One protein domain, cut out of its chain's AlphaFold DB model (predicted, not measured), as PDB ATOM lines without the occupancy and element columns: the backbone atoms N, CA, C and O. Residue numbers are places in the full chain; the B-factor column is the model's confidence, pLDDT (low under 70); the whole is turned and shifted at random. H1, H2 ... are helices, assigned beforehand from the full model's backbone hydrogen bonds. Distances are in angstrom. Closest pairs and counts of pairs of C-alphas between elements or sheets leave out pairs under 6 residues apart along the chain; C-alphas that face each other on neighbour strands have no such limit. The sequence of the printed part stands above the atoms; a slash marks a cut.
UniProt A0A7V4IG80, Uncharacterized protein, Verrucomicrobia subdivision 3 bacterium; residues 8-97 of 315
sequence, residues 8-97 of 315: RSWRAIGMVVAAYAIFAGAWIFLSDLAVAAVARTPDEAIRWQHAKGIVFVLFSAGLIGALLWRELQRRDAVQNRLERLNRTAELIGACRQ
ATOM      1  N   ARG A   8     129.397  85.990 114.656       80.06
ATOM      2  CA  ARG A   8     129.718  84.940 113.671       80.06
ATOM      3  C   ARG A   8     128.526  84.041 113.333       80.06
ATOM      4  O   ARG A   8     128.365  83.703 112.163       80.06
ATOM      5  N   SER A   9     127.690  83.685 114.308       84.94
ATOM      6  CA  SER A   9     126.497  82.846 114.087       84.94
ATOM      7  C   SER A   9     125.493  83.524 113.155       84.94
ATOM      8  O   SER A   9     124.945  82.876 112.269       84.94
ATOM      9  N   TRP A  10     125.325  84.842 113.281       89.62
ATOM     10  CA  TRP A  10     124.420  85.618 112.432       89.62
ATOM     11  C   TRP A  10     124.812  85.602 110.953       89.62
ATOM     12  O   TRP A  10     123.944  85.474 110.092       89.62
ATOM     13  N   ARG A  11     126.113  85.650 110.633       89.38
ATOM     14  CA  ARG A  11     126.579  85.553 109.235       89.38
ATOM     15  C   ARG A  11     126.300  84.177 108.635       89.38
ATOM     16  O   ARG A  11     125.921  84.096 107.471       89.38
ATOM     17  N   ALA A  12     126.459  83.109 109.421       84.56
ATOM     18  CA  ALA A  12     126.156  81.754 108.968       84.56
ATOM     19  C   ALA A  12     124.656  81.578 108.690       84.56
ATOM     20  O   ALA A  12     124.294  81.110 107.615       84.56
ATOM     21  N   ILE A  13     123.796  82.024 109.613       88.25
ATOM     22  CA  ILE A  13     122.336  81.994 109.436       88.25
ATOM     23  C   ILE A  13     121.938  82.794 108.192       88.25
ATOM     24  O   ILE A  13     121.227  82.273 107.338       88.25
ATOM     25  N   GLY A  14     122.458  84.017 108.042       91.50
ATOM     26  CA  GLY A  14     122.182  84.860 106.880       91.50
ATOM     27  C   GLY A  14     122.581  84.203 105.556       91.50
ATOM     28  O   GLY A  14     121.822  84.263 104.596       91.50
ATOM     29  N   MET A  15     123.726  83.514 105.510       88.44
ATOM     30  CA  MET A  15     124.164  82.788 104.316       88.44
ATOM     31  C   MET A  15     123.236  81.614 103.975       88.44
ATOM     32  O   MET A  15     122.917  81.425 102.805       88.44
ATOM     33  N   VAL A  16     122.776  80.847 104.972       85.19
ATOM     34  CA  VAL A  16     121.827  79.741 104.742       85.19
ATOM     35  C   VAL A  16     120.484  80.274 104.249       85.19
ATOM     36  O   VAL A  16     119.953  79.763 103.267       85.19
ATOM     37  N   VAL A  17     119.962  81.328 104.881       89.25
ATOM     38  CA  VAL A  17     118.699  81.966 104.479       89.25
ATOM     39  C   VAL A  17     118.804  82.539 103.065       89.25
ATOM     40  O   VAL A  17     117.909  82.317 102.257       89.25
ATOM     41  N   ALA A  18     119.908  83.216 102.733       90.56
ATOM     42  CA  ALA A  18     120.134  83.759 101.397       90.56
ATOM     43  C   ALA A  18     120.244  82.652 100.337       90.56
ATOM     44  O   ALA A  18     119.598  82.740  99.296       90.56
ATOM     45  N   ALA A  19     121.003  81.586 100.609       86.38
ATOM     46  CA  ALA A  19     121.111  80.444  99.703       86.38
ATOM     47  C   ALA A  19     119.750  79.765  99.484       86.38
ATOM     48  O   ALA A  19     119.399  79.450  98.348       86.38
ATOM     49  N   TYR A  20     118.961  79.601 100.550       86.94
ATOM     50  CA  TYR A  20     117.604  79.064 100.467       86.94
ATOM     51  C   TYR A  20     116.681  79.971  99.646       86.94
ATOM     52  O   TYR A  20     115.980  79.481  98.768       86.94
ATOM     53  N   ALA A  21     116.708  81.286  99.880       89.88
ATOM     54  CA  ALA A  21     115.890  82.249  99.145       89.88
ATOM     55  C   ALA A  21     116.229  82.271  97.646       89.88
ATOM     56  O   ALA A  21     115.323  82.251  96.816       89.88
ATOM     57  N   ILE A  22     117.522  82.251  97.294       91.81
ATOM     58  CA  ILE A  22     117.983  82.185  95.899       91.81
ATOM     59  C   ILE A  22     117.515  80.883  95.250       91.81
ATOM     60  O   ILE A  22     116.958  80.907  94.156       91.81
ATOM     61  N   PHE A  23     117.709  79.752  95.931       87.94
ATOM     62  CA  PHE A  23     117.317  78.450  95.406       87.94
ATOM     63  C   PHE A  23     115.796  78.338  95.227       87.94
ATOM     64  O   PHE A  23     115.330  77.915  94.172       87.94
ATOM     65  N   ALA A  24     115.017  78.766  96.222       87.25
ATOM     66  CA  ALA A  24     113.560  78.757  96.168       87.25
ATOM     67  C   ALA A  24     113.030  79.688  95.068       87.25
ATOM     68  O   ALA A  24     112.162  79.287  94.296       87.25
ATOM     69  N   GLY A  25     113.583  80.899  94.950       92.44
ATOM     70  CA  GLY A  25     113.224  81.841  93.890       92.44
ATOM     71  C   GLY A  25     113.532  81.290  92.497       92.44
ATOM     72  O   GLY A  25     112.665  81.303  91.625       92.44
ATOM     73  N   ALA A  26     114.731  80.731  92.309       90.81
ATOM     74  CA  ALA A  26     115.122  80.091  91.056       90.81
ATOM     75  C   ALA A  26     114.202  78.912  90.709       90.81
ATOM     76  O   ALA A  26     113.770  78.795  89.565       90.81
ATOM     77  N   TRP A  27     113.853  78.076  91.692       88.94
ATOM     78  CA  TRP A  27     112.945  76.945  91.506       88.94
ATOM     79  C   TRP A  27     111.540  77.381  91.085       88.94
ATOM     80  O   TRP A  27     110.982  76.817  90.143       88.94
ATOM     81  N   ILE A  28     110.966  78.385  91.760       89.38
ATOM     82  CA  ILE A  28     109.637  78.917  91.430       89.38
ATOM     83  C   ILE A  28     109.626  79.396  89.978       89.38
ATOM     84  O   ILE A  28     108.791  78.922  89.206       89.38
ATOM     85  N   PHE A  29     110.605  80.226  89.605       93.88
ATOM     86  CA  PHE A  29     110.716  80.809  88.270       93.88
ATOM     87  C   PHE A  29     110.918  79.753  87.176       93.88
ATOM     88  O   PHE A  29     110.179  79.740  86.191       93.88
ATOM     89  N   LEU A  30     111.874  78.826  87.350       90.31
ATOM     90  CA  LEU A  30     112.120  77.759  86.372       90.31
ATOM     91  C   LEU A  30     110.889  76.878  86.191       90.31
ATOM     92  O   LEU A  30     110.573  76.450  85.084       90.31
ATOM     93  N   SER A  31     110.206  76.586  87.293       87.94
ATOM     94  CA  SER A  31     109.058  75.704  87.259       87.94
ATOM     95  C   SER A  31     107.832  76.381  86.647       87.94
ATOM     96  O   SER A  31     107.091  75.710  85.937       87.94
ATOM     97  N   ASP A  32     107.621  77.684  86.854       90.88
ATOM     98  CA  ASP A  32     106.567  78.431  86.146       90.88
ATOM     99  C   ASP A  32     106.841  78.480  84.639       90.88
ATOM    100  O   ASP A  32     105.942  78.221  83.840       90.88
ATOM    101  N   LEU A  33     108.101  78.705  84.243       92.50
ATOM    102  CA  LEU A  33     108.512  78.686  82.839       92.50
ATOM    103  C   LEU A  33     108.290  77.308  82.195       92.50
ATOM    104  O   LEU A  33     107.796  77.218  81.073       92.50
ATOM    105  N   ALA A  34     108.617  76.230  82.912       90.31
ATOM    106  CA  ALA A  34     108.404  74.865  82.439       90.31
ATOM    107  C   ALA A  34     106.912  74.536  82.266       90.31
ATOM    108  O   ALA A  34     106.533  73.944  81.258       90.31
ATOM    109  N   VAL A  35     106.056  74.949  83.209       90.75
ATOM    110  CA  VAL A  35     104.602  74.748  83.094       90.75
ATOM    111  C   VAL A  35     104.045  75.543  81.915       90.75
ATOM    112  O   VAL A  35     103.291  74.983  81.123       90.75
ATOM    113  N   ALA A  36     104.466  76.800  81.741       90.75
ATOM    114  CA  ALA A  36     104.055  77.631  80.611       90.75
ATOM    115  C   ALA A  36     104.492  77.057  79.252       90.75
ATOM    116  O   ALA A  36     103.782  77.208  78.263       90.75
ATOM    117  N   ALA A  37     105.645  76.383  79.196       92.94
ATOM    118  CA  ALA A  37     106.135  75.744  77.977       92.94
ATOM    119  C   ALA A  37     105.416  74.420  77.646       92.94
ATOM    120  O   ALA A  37     105.317  74.055  76.474       92.94
ATOM    121  N   VAL A  38     104.947  73.682  78.660       94.25
ATOM    122  CA  VAL A  38     104.382  72.329  78.496       94.25
ATOM    123  C   VAL A  38     102.856  72.331  78.401       94.25
ATOM    124  O   VAL A  38     102.300  71.536  77.645       94.25
ATOM    125  N   ALA A  39     102.166  73.193  79.148       93.06
ATOM    126  CA  ALA A  39     100.709  73.195  79.194       93.06
ATOM    127  C   ALA A  39     100.121  73.791  77.907       93.06
ATOM    128  O   ALA A  39     100.276  74.979  77.628       93.06
ATOM    129  N   ARG A  40      99.415  72.967  77.126       93.75
ATOM    130  CA  ARG A  40      98.708  73.414  75.910       93.75
ATOM    131  C   ARG A  40      97.242  73.735  76.180       93.75
ATOM    132  O   ARG A  40      96.603  74.404  75.374       93.75
ATOM    133  N   THR A  41      96.715  73.257  77.308       94.88
ATOM    134  CA  THR A  41      95.317  73.405  77.715       94.88
ATOM    135  C   THR A  41      95.202  73.820  79.190       94.88
ATOM    136  O   THR A  41      96.077  73.484  79.996       94.88
ATOM    137  N   PRO A  42      94.133  74.545  79.576       92.31
ATOM    138  CA  PRO A  42      93.939  74.999  80.956       92.31
ATOM    139  C   PRO A  42      93.785  73.843  81.961       92.31
ATOM    140  O   PRO A  42      94.279  73.943  83.082       92.31
ATOM    141  N   ASP A  43      93.194  72.714  81.557       92.69
ATOM    142  CA  ASP A  43      93.035  71.544  82.436       92.69
ATOM    143  C   ASP A  43      94.359  70.808  82.705       92.69
ATOM    144  O   ASP A  43      94.570  70.262  83.793       92.69
ATOM    145  N   GLU A  44      95.285  70.795  81.740       91.25
ATOM    146  CA  GLU A  44      96.637  70.263  81.947       91.25
ATOM    147  C   GLU A  44      97.439  71.142  82.910       91.25
ATOM    148  O   GLU A  44      98.167  70.613  83.754       91.25
ATOM    149  N   ALA A  45      97.272  72.468  82.838       89.81
ATOM    150  CA  ALA A  45      97.959  73.404  83.722       89.81
ATOM    151  C   ALA A  45      97.649  73.128  85.205       89.81
ATOM    152  O   ALA A  45      98.569  73.097  86.024       89.81
ATOM    153  N   ILE A  46      96.388  72.826  85.545       91.12
ATOM    154  CA  ILE A  46      95.972  72.506  86.923       91.12
ATOM    155  C   ILE A  46      96.675  71.238  87.436       91.12
ATOM    156  O   ILE A  46      97.195  71.219  88.555       91.12
ATOM    157  N   ARG A  47      96.757  70.173  86.622       90.31
ATOM    158  CA  ARG A  47      97.434  68.923  87.026       90.31
ATOM    159  C   ARG A  47      98.928  69.136  87.246       90.31
ATOM    160  O   ARG A  47      99.478  68.657  88.241       90.31
ATOM    161  N   TRP A  48      99.575  69.886  86.354       90.00
ATOM    162  CA  TRP A  48     100.988  70.234  86.488       90.00
ATOM    163  C   TRP A  48     101.258  71.096  87.724       90.00
ATOM    164  O   TRP A  48     102.279  70.908  88.387       90.00
ATOM    165  N   GLN A  49     100.326  71.973  88.098       86.38
ATOM    166  CA  GLN A  49     100.443  72.801  89.295       86.38
ATOM    167  C   GLN A  49     100.407  71.966  90.588       86.38
ATOM    168  O   GLN A  49     101.222  72.192  91.487       86.38
ATOM    169  N   HIS A  50      99.547  70.944  90.667       90.50
ATOM    170  CA  HIS A  50      99.547  70.004  91.796       90.50
ATOM    171  C   HIS A  50     100.829  69.166  91.860       90.50
ATOM    172  O   HIS A  50     101.434  69.046  92.929       90.50
ATOM    173  N   ALA A  51     101.281  68.628  90.722       90.12
ATOM    174  CA  ALA A  51     102.515  67.846  90.653       90.12
ATOM    175  C   ALA A  51     103.740  68.674  91.086       90.12
ATOM    176  O   ALA A  51     104.552  68.203  91.885       90.12
ATOM    177  N   LYS A  52     103.831  69.938  90.647       87.50
ATOM    178  CA  LYS A  52     104.864  70.898  91.074       87.50
ATOM    179  C   LYS A  52     104.888  71.061  92.591       87.50
ATOM    180  O   LYS A  52     105.963  71.016  93.189       87.50
ATOM    181  N   GLY A  53     103.718  71.245  93.206       89.31
ATOM    182  CA  GLY A  53     103.592  71.412  94.653       89.31
ATOM    183  C   GLY A  53     104.150  70.215  95.422       89.31
ATOM    184  O   GLY A  53     104.963  70.392  96.326       89.31
ATOM    185  N   ILE A  54     103.791  68.994  95.011       93.44
ATOM    186  CA  ILE A  54     104.271  67.761  95.654       93.44
ATOM    187  C   ILE A  54     105.792  67.625  95.516       93.44
ATOM    188  O   ILE A  54     106.476  67.373  96.509       93.44
ATOM    189  N   VAL A  55     106.338  67.842  94.315       89.12
ATOM    190  CA  VAL A  55     107.790  67.768  94.080       89.12
ATOM    191  C   VAL A  55     108.532  68.809  94.920       89.12
ATOM    192  O   VAL A  55     109.551  68.487  95.528       89.12
ATOM    193  N   PHE A  56     108.009  70.033  95.021       87.38
ATOM    194  CA  PHE A  56     108.600  71.085  95.848       87.38
ATOM    195  C   PHE A  56     108.610  70.726  97.341       87.38
ATOM    196  O   PHE A  56     109.625  70.921  98.014       87.38
ATOM    197  N   VAL A  57     107.515  70.169  97.867       92.88
ATOM    198  CA  VAL A  57     107.436  69.735  99.272       92.88
ATOM    199  C   VAL A  57     108.425  68.603  99.551       92.88
ATOM    200  O   VAL A  57     109.175  68.684 100.520       92.88
ATOM    201  N   LEU A  58     108.500  67.586  98.687       93.12
ATOM    202  CA  LEU A  58     109.462  66.490  98.854       93.12
ATOM    203  C   LEU A  58     110.909  66.981  98.774       93.12
ATOM    204  O   LEU A  58     111.744  66.589  99.589       93.12
ATOM    205  N   PHE A  59     111.204  67.868  97.825       88.00
ATOM    206  CA  PHE A  59     112.544  68.414  97.655       88.00
ATOM    207  C   PHE A  59     112.964  69.275  98.854       88.00
ATOM    208  O   PHE A  59     114.059  69.106  99.388       88.00
ATOM    209  N   SER A  60     112.088  70.172  99.316       87.75
ATOM    210  CA  SER A  60     112.359  71.025 100.480       87.75
ATOM    211  C   SER A  60     112.491  70.216 101.772       87.75
ATOM    212  O   SER A  60     113.442  70.436 102.524       87.75
ATOM    213  N   ALA A  61     111.621  69.225 101.999       92.12
ATOM    214  CA  ALA A  61     111.728  68.307 103.131       92.12
ATOM    215  C   ALA A  61     113.044  67.510 103.099       92.12
ATOM    216  O   ALA A  61     113.730  67.418 104.116       92.12
ATOM    217  N   GLY A  62     113.441  66.999 101.927       92.31
ATOM    218  CA  GLY A  62     114.713  66.299 101.738       92.31
ATOM    219  C   GLY A  62     115.929  67.190 102.003       92.31
ATOM    220  O   GLY A  62     116.857  66.776 102.700       92.31
ATOM    221  N   LEU A  63     115.909  68.436 101.521       88.00
ATOM    222  CA  LEU A  63     116.975  69.412 101.760       88.00
ATOM    223  C   LEU A  63     117.113  69.745 103.253       88.00
ATOM    224  O   LEU A  63     118.225  69.740 103.782       88.00
ATOM    225  N   ILE A  64     115.996  70.000 103.943       89.94
ATOM    226  CA  ILE A  64     115.985  70.254 105.391       89.94
ATOM    227  C   ILE A  64     116.496  69.024 106.148       89.94
ATOM    228  O   ILE A  64     117.352  69.162 107.022       89.94
ATOM    229  N   GLY A  65     116.034  67.825 105.783       93.00
ATOM    230  CA  GLY A  65     116.490  66.567 106.373       93.00
ATOM    231  C   GLY A  65     118.001  66.369 106.232       93.00
ATOM    232  O   GLY A  65     118.679  66.067 107.213       93.00
ATOM    233  N   ALA A  66     118.557  66.625 105.046       89.75
ATOM    234  CA  ALA A  66     119.994  66.530 104.795       89.75
ATOM    235  C   ALA A  66     120.811  67.557 105.605       89.75
ATOM    236  O   ALA A  66     121.868  67.225 106.149       89.75
ATOM    237  N   LEU A  67     120.324  68.798 105.718       87.62
ATOM    238  CA  LEU A  67     120.967  69.836 106.530       87.62
ATOM    239  C   LEU A  67     120.953  69.478 108.020       87.62
ATOM    240  O   LEU A  67     121.980  69.612 108.687       87.62
ATOM    241  N   LEU A  68     119.819  68.984 108.524       91.44
ATOM    242  CA  LEU A  68     119.672  68.564 109.916       91.44
ATOM    243  C   LEU A  68     120.583  67.377 110.236       91.44
ATOM    244  O   LEU A  68     121.276  67.394 111.250       91.44
ATOM    245  N   TRP A  69     120.642  66.388 109.343       95.19
ATOM    246  CA  TRP A  69     121.523  65.230 109.484       95.19
ATOM    247  C   TRP A  69     122.994  65.640 109.606       95.19
ATOM    248  O   TRP A  69     123.707  65.200 110.507       95.19
ATOM    249  N   ARG A  70     123.452  66.545 108.736       93.25
ATOM    250  CA  ARG A  70     124.826  67.059 108.769       93.25
ATOM    251  C   ARG A  70     125.132  67.833 110.054       93.25
ATOM    252  O   ARG A  70     126.256  67.770 110.551       93.25
ATOM    253  N   GLU A  71     124.168  68.586 110.572       91.00
ATOM    254  CA  GLU A  71     124.329  69.316 111.829       91.00
ATOM    255  C   GLU A  71     124.376  68.369 113.036       91.00
ATOM    256  O   GLU A  71     125.222  68.551 113.910       91.00
ATOM    257  N   LEU A  72     123.552  67.318 113.054       94.44
ATOM    258  CA  LEU A  72     123.609  66.272 114.081       94.44
ATOM    259  C   LEU A  72     124.983  65.594 114.105       94.44
ATOM    260  O   LEU A  72     125.630  65.579 115.147       94.44
ATOM    261  N   GLN A  73     125.510  65.188 112.945       94.62
ATOM    262  CA  GLN A  73     126.859  64.612 112.857       94.62
ATOM    263  C   GLN A  73     127.950  65.548 113.401       94.62
ATOM    264  O   GLN A  73     128.924  65.104 114.014       94.62
ATOM    265  N   ARG A  74     127.811  66.862 113.186       93.12
ATOM    266  CA  ARG A  74     128.746  67.854 113.738       93.12
ATOM    267  C   ARG A  74     128.634  67.958 115.251       93.12
ATOM    268  O   ARG A  74     129.668  68.046 115.913       93.12
ATOM    269  N   ARG A  75     127.415  67.950 115.793       94.00
ATOM    270  CA  ARG A  75     127.179  67.972 117.242       94.00
ATOM    271  C   ARG A  75     127.770  66.741 117.905       94.00
ATOM    272  O   ARG A  75     128.534  66.906 118.851       94.00
ATOM    273  N   ASP A  76     127.549  65.562 117.334       93.75
ATOM    274  CA  ASP A  76     128.105  64.310 117.846       93.75
ATOM    275  C   ASP A  76     129.636  64.338 117.840       93.75
ATOM    276  O   ASP A  76     130.282  63.971 118.821       93.75
ATOM    277  N   ALA A  77     130.259  64.841 116.771       91.75
ATOM    278  CA  ALA A  77     131.714  64.982 116.710       91.75
ATOM    279  C   ALA A  77     132.262  65.936 117.789       91.75
ATOM    280  O   ALA A  77     133.321  65.679 118.372       91.75
ATOM    281  N   VAL A  78     131.551  67.031 118.077       94.06
ATOM    282  CA  VAL A  78     131.930  67.990 119.126       94.06
ATOM    283  C   VAL A  78     131.714  67.401 120.519       94.06
ATOM    284  O   VAL A  78     132.614  67.519 121.349       94.06
ATOM    285  N   GLN A  79     130.589  66.730 120.774       94.81
ATOM    286  CA  GLN A  79     130.324  66.042 122.042       94.81
ATOM    287  C   GLN A  79     131.383  64.979 122.321       94.81
ATOM    288  O   GLN A  79     132.015  65.010 123.372       94.81
ATOM    289  N   ASN A  80     131.692  64.140 121.331       89.94
ATOM    290  CA  ASN A  80     132.757  63.145 121.436       89.94
ATOM    291  C   ASN A  80     134.118  63.781 121.752       89.94
ATOM    292  O   ASN A  80     134.916  63.230 122.513       89.94
ATOM    293  N   ARG A  81     134.414  64.957 121.184       90.75
ATOM    294  CA  ARG A  81     135.644  65.692 121.499       90.75
ATOM    295  C   ARG A  81     135.635  66.228 122.930       90.75
ATOM    296  O   ARG A  81     136.666  66.144 123.593       90.75
ATOM    297  N   LEU A  82     134.509  66.761 123.401       94.19
ATOM    298  CA  LEU A  82     134.362  67.252 124.772       94.19
ATOM    299  C   LEU A  82     134.490  66.119 125.787       94.19
ATOM    300  O   LEU A  82     135.237  66.264 126.749       94.19
ATOM    301  N   GLU A  83     133.859  64.976 125.539       89.94
ATOM    302  CA  GLU A  83     133.987  63.797 126.396       89.94
ATOM    303  C   GLU A  83     135.436  63.311 126.477       89.94
ATOM    304  O   GLU A  83     135.940  63.048 127.566       89.94
ATOM    305  N   ARG A  84     136.152  63.258 125.344       86.94
ATOM    306  CA  ARG A  84     137.580  62.894 125.323       86.94
ATOM    307  C   ARG A  84     138.437  63.866 126.130       86.94
ATOM    308  O   ARG A  84     139.322  63.434 126.870       86.94
ATOM    309  N   LEU A  85     138.189  65.168 125.996       89.44
ATOM    310  CA  LEU A  85     138.917  66.190 126.749       89.44
ATOM    311  C   LEU A  85     138.598  66.122 128.244       89.44
ATOM    312  O   LEU A  85     139.522  66.208 129.049       89.44
ATOM    313  N   ASN A  86     137.335  65.904 128.612       91.62
ATOM    314  CA  ASN A  86     136.931  65.790 130.008       91.62
ATOM    315  C   ASN A  86     137.562  64.560 130.675       91.62
ATOM    316  O   ASN A  86     138.201  64.698 131.711       91.62
ATOM    317  N   ARG A  87     137.522  63.388 130.020       88.12
ATOM    318  CA  ARG A  87     138.209  62.176 130.512       88.12
ATOM    319  C   ARG A  87     139.709  62.402 130.697       88.12
ATOM    320  O   ARG A  87     140.293  61.965 131.683       88.12
ATOM    321  N   THR A  88     140.342  63.113 129.763       88.75
ATOM    322  CA  THR A  88     141.773  63.435 129.862       88.75
ATOM    323  C   THR A  88     142.054  64.364 131.046       88.75
ATOM    324  O   THR A  88     143.027  64.163 131.769       88.75
ATOM    325  N   ALA A  89     141.202  65.365 131.275       90.62
ATOM    326  CA  ALA A  89     141.330  66.280 132.404       90.62
ATOM    327  C   ALA A  89     141.130  65.564 133.752       90.62
ATOM    328  O   ALA A  89     141.932  65.758 134.667       90.62
ATOM    329  N   GLU A  90     140.119  64.699 133.856       91.62
ATOM    330  CA  GLU A  90     139.857  63.869 135.037       91.62
ATOM    331  C   GLU A  90     141.035  62.937 135.347       91.62
ATOM    332  O   GLU A  90     141.469  62.854 136.500       91.62
ATOM    333  N   LEU A  91     141.609  62.297 134.321       89.88
ATOM    334  CA  LEU A  91     142.797  61.456 134.462       89.88
ATOM    335  C   LEU A  91     143.996  62.259 134.982       89.88
ATOM    336  O   LEU A  91     144.634  61.847 135.948       89.88
ATOM    337  N   ILE A  92     144.291  63.422 134.390       90.62
ATOM    338  CA  ILE A  92     145.397  64.282 134.841       90.62
ATOM    339  C   ILE A  92     145.186  64.715 136.297       90.62
ATOM    340  O   ILE A  92     146.137  64.711 137.081       90.62
ATOM    341  N   GLY A  93     143.954  65.066 136.674       90.69
ATOM    342  CA  GLY A  93     143.597  65.407 138.051       90.69
ATOM    343  C   GLY A  93     143.855  64.254 139.024       90.69
ATOM    344  O   GLY A  93     144.523  64.447 140.040       90.69
ATOM    345  N   ALA A  94     143.405  63.045 138.680       90.38
ATOM    346  CA  ALA A  94     143.614  61.845 139.488       90.38
ATOM    347  C   ALA A  94     145.105  61.497 139.633       90.38
ATOM    348  O   ALA A  94     145.585  61.237 140.735       90.38
ATOM    349  N   CYS A  95     145.865  61.572 138.540       87.25
ATOM    350  CA  CYS A  95     147.306  61.341 138.550       87.25
ATOM    351  C   CYS A  95     148.052  62.351 139.434       87.25
ATOM    352  O   CYS A  95     148.933  61.963 140.201       87.25
ATOM    353  N   ARG A  96     147.683  63.638 139.382       89.75
ATOM    354  CA  ARG A  96     148.250  64.669 140.270       89.75
ATOM    355  C   ARG A  96     147.954  64.387 141.740       89.75
ATOM    356  O   ARG A  96     148.829  64.596 142.572       89.75
ATOM    357  N   GLN A  97     146.762  63.888 142.058       91.88
ATOM    358  CA  GLN A  97     146.402  63.512 143.426       91.88
ATOM    359  C   GLN A  97     147.246  62.337 143.943       91.88
ATOM    360  O   GLN A  97     147.685  62.370 145.088       91.88
TER     361      GLN A  97
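AT A GLANCE: This is residues 8 to 97 of the 315 residues of an uncharacterized protein of Verrucomicrobia subdivision 3 bacterium (UniProt A0A7V4IG80). Two long helices of unequal length form a narrow, open V: H1 and H2 meet close to the tight link between them, and H1 spreads away from H2 toward its free first end. H2 makes the longest axis, and its residues 64 to 97 stick out free, as do residues 8 to 19 of H1. The printed part has 90 residues with two named helices, H1 then H2, and no named strand; the class is all helix. The whole is extended, with a radius of gyration of the C-alphas of 23.7 A and spans of 84 by 24 by 12 A.

IN THESE COORDINATES: H1 holds residues 8 to 38, 45.1 A from first to last C-alpha, and begins with C-alpha 8 at (129.718, 84.940, 113.671). It ends with C-alpha 38 at (104.382, 72.329, 78.496). After three residues, H2 holds residues 42 to 97, 82.4 A long, and ends with C-alpha 97 at (146.402, 63.512, 143.426).

HOW THE PARTS SIT: H1 and H2 form a helical hairpin and run opposite ways at a shallow tilt of 21 degrees. They touch, with residues 31 to 35 of H1 and residues 45 to 52 of H2 alone; the closest C-alphas are those of Val 35 and Trp 48, 6.7 A apart. Their centres are 20.4 A apart. In H1 every O i to N i+4 pair is within hydrogen-bond range; in H2, 51 of 52 are.

THE WHOLE: The two C-alphas farthest apart, those of Thr 41 and Gln 97, are 83.8 A apart. The printed part has no cut, and the link from H1 to H2 is tight. The mean pLDDT of the printed part is 90.4, and no printed residue is under 70.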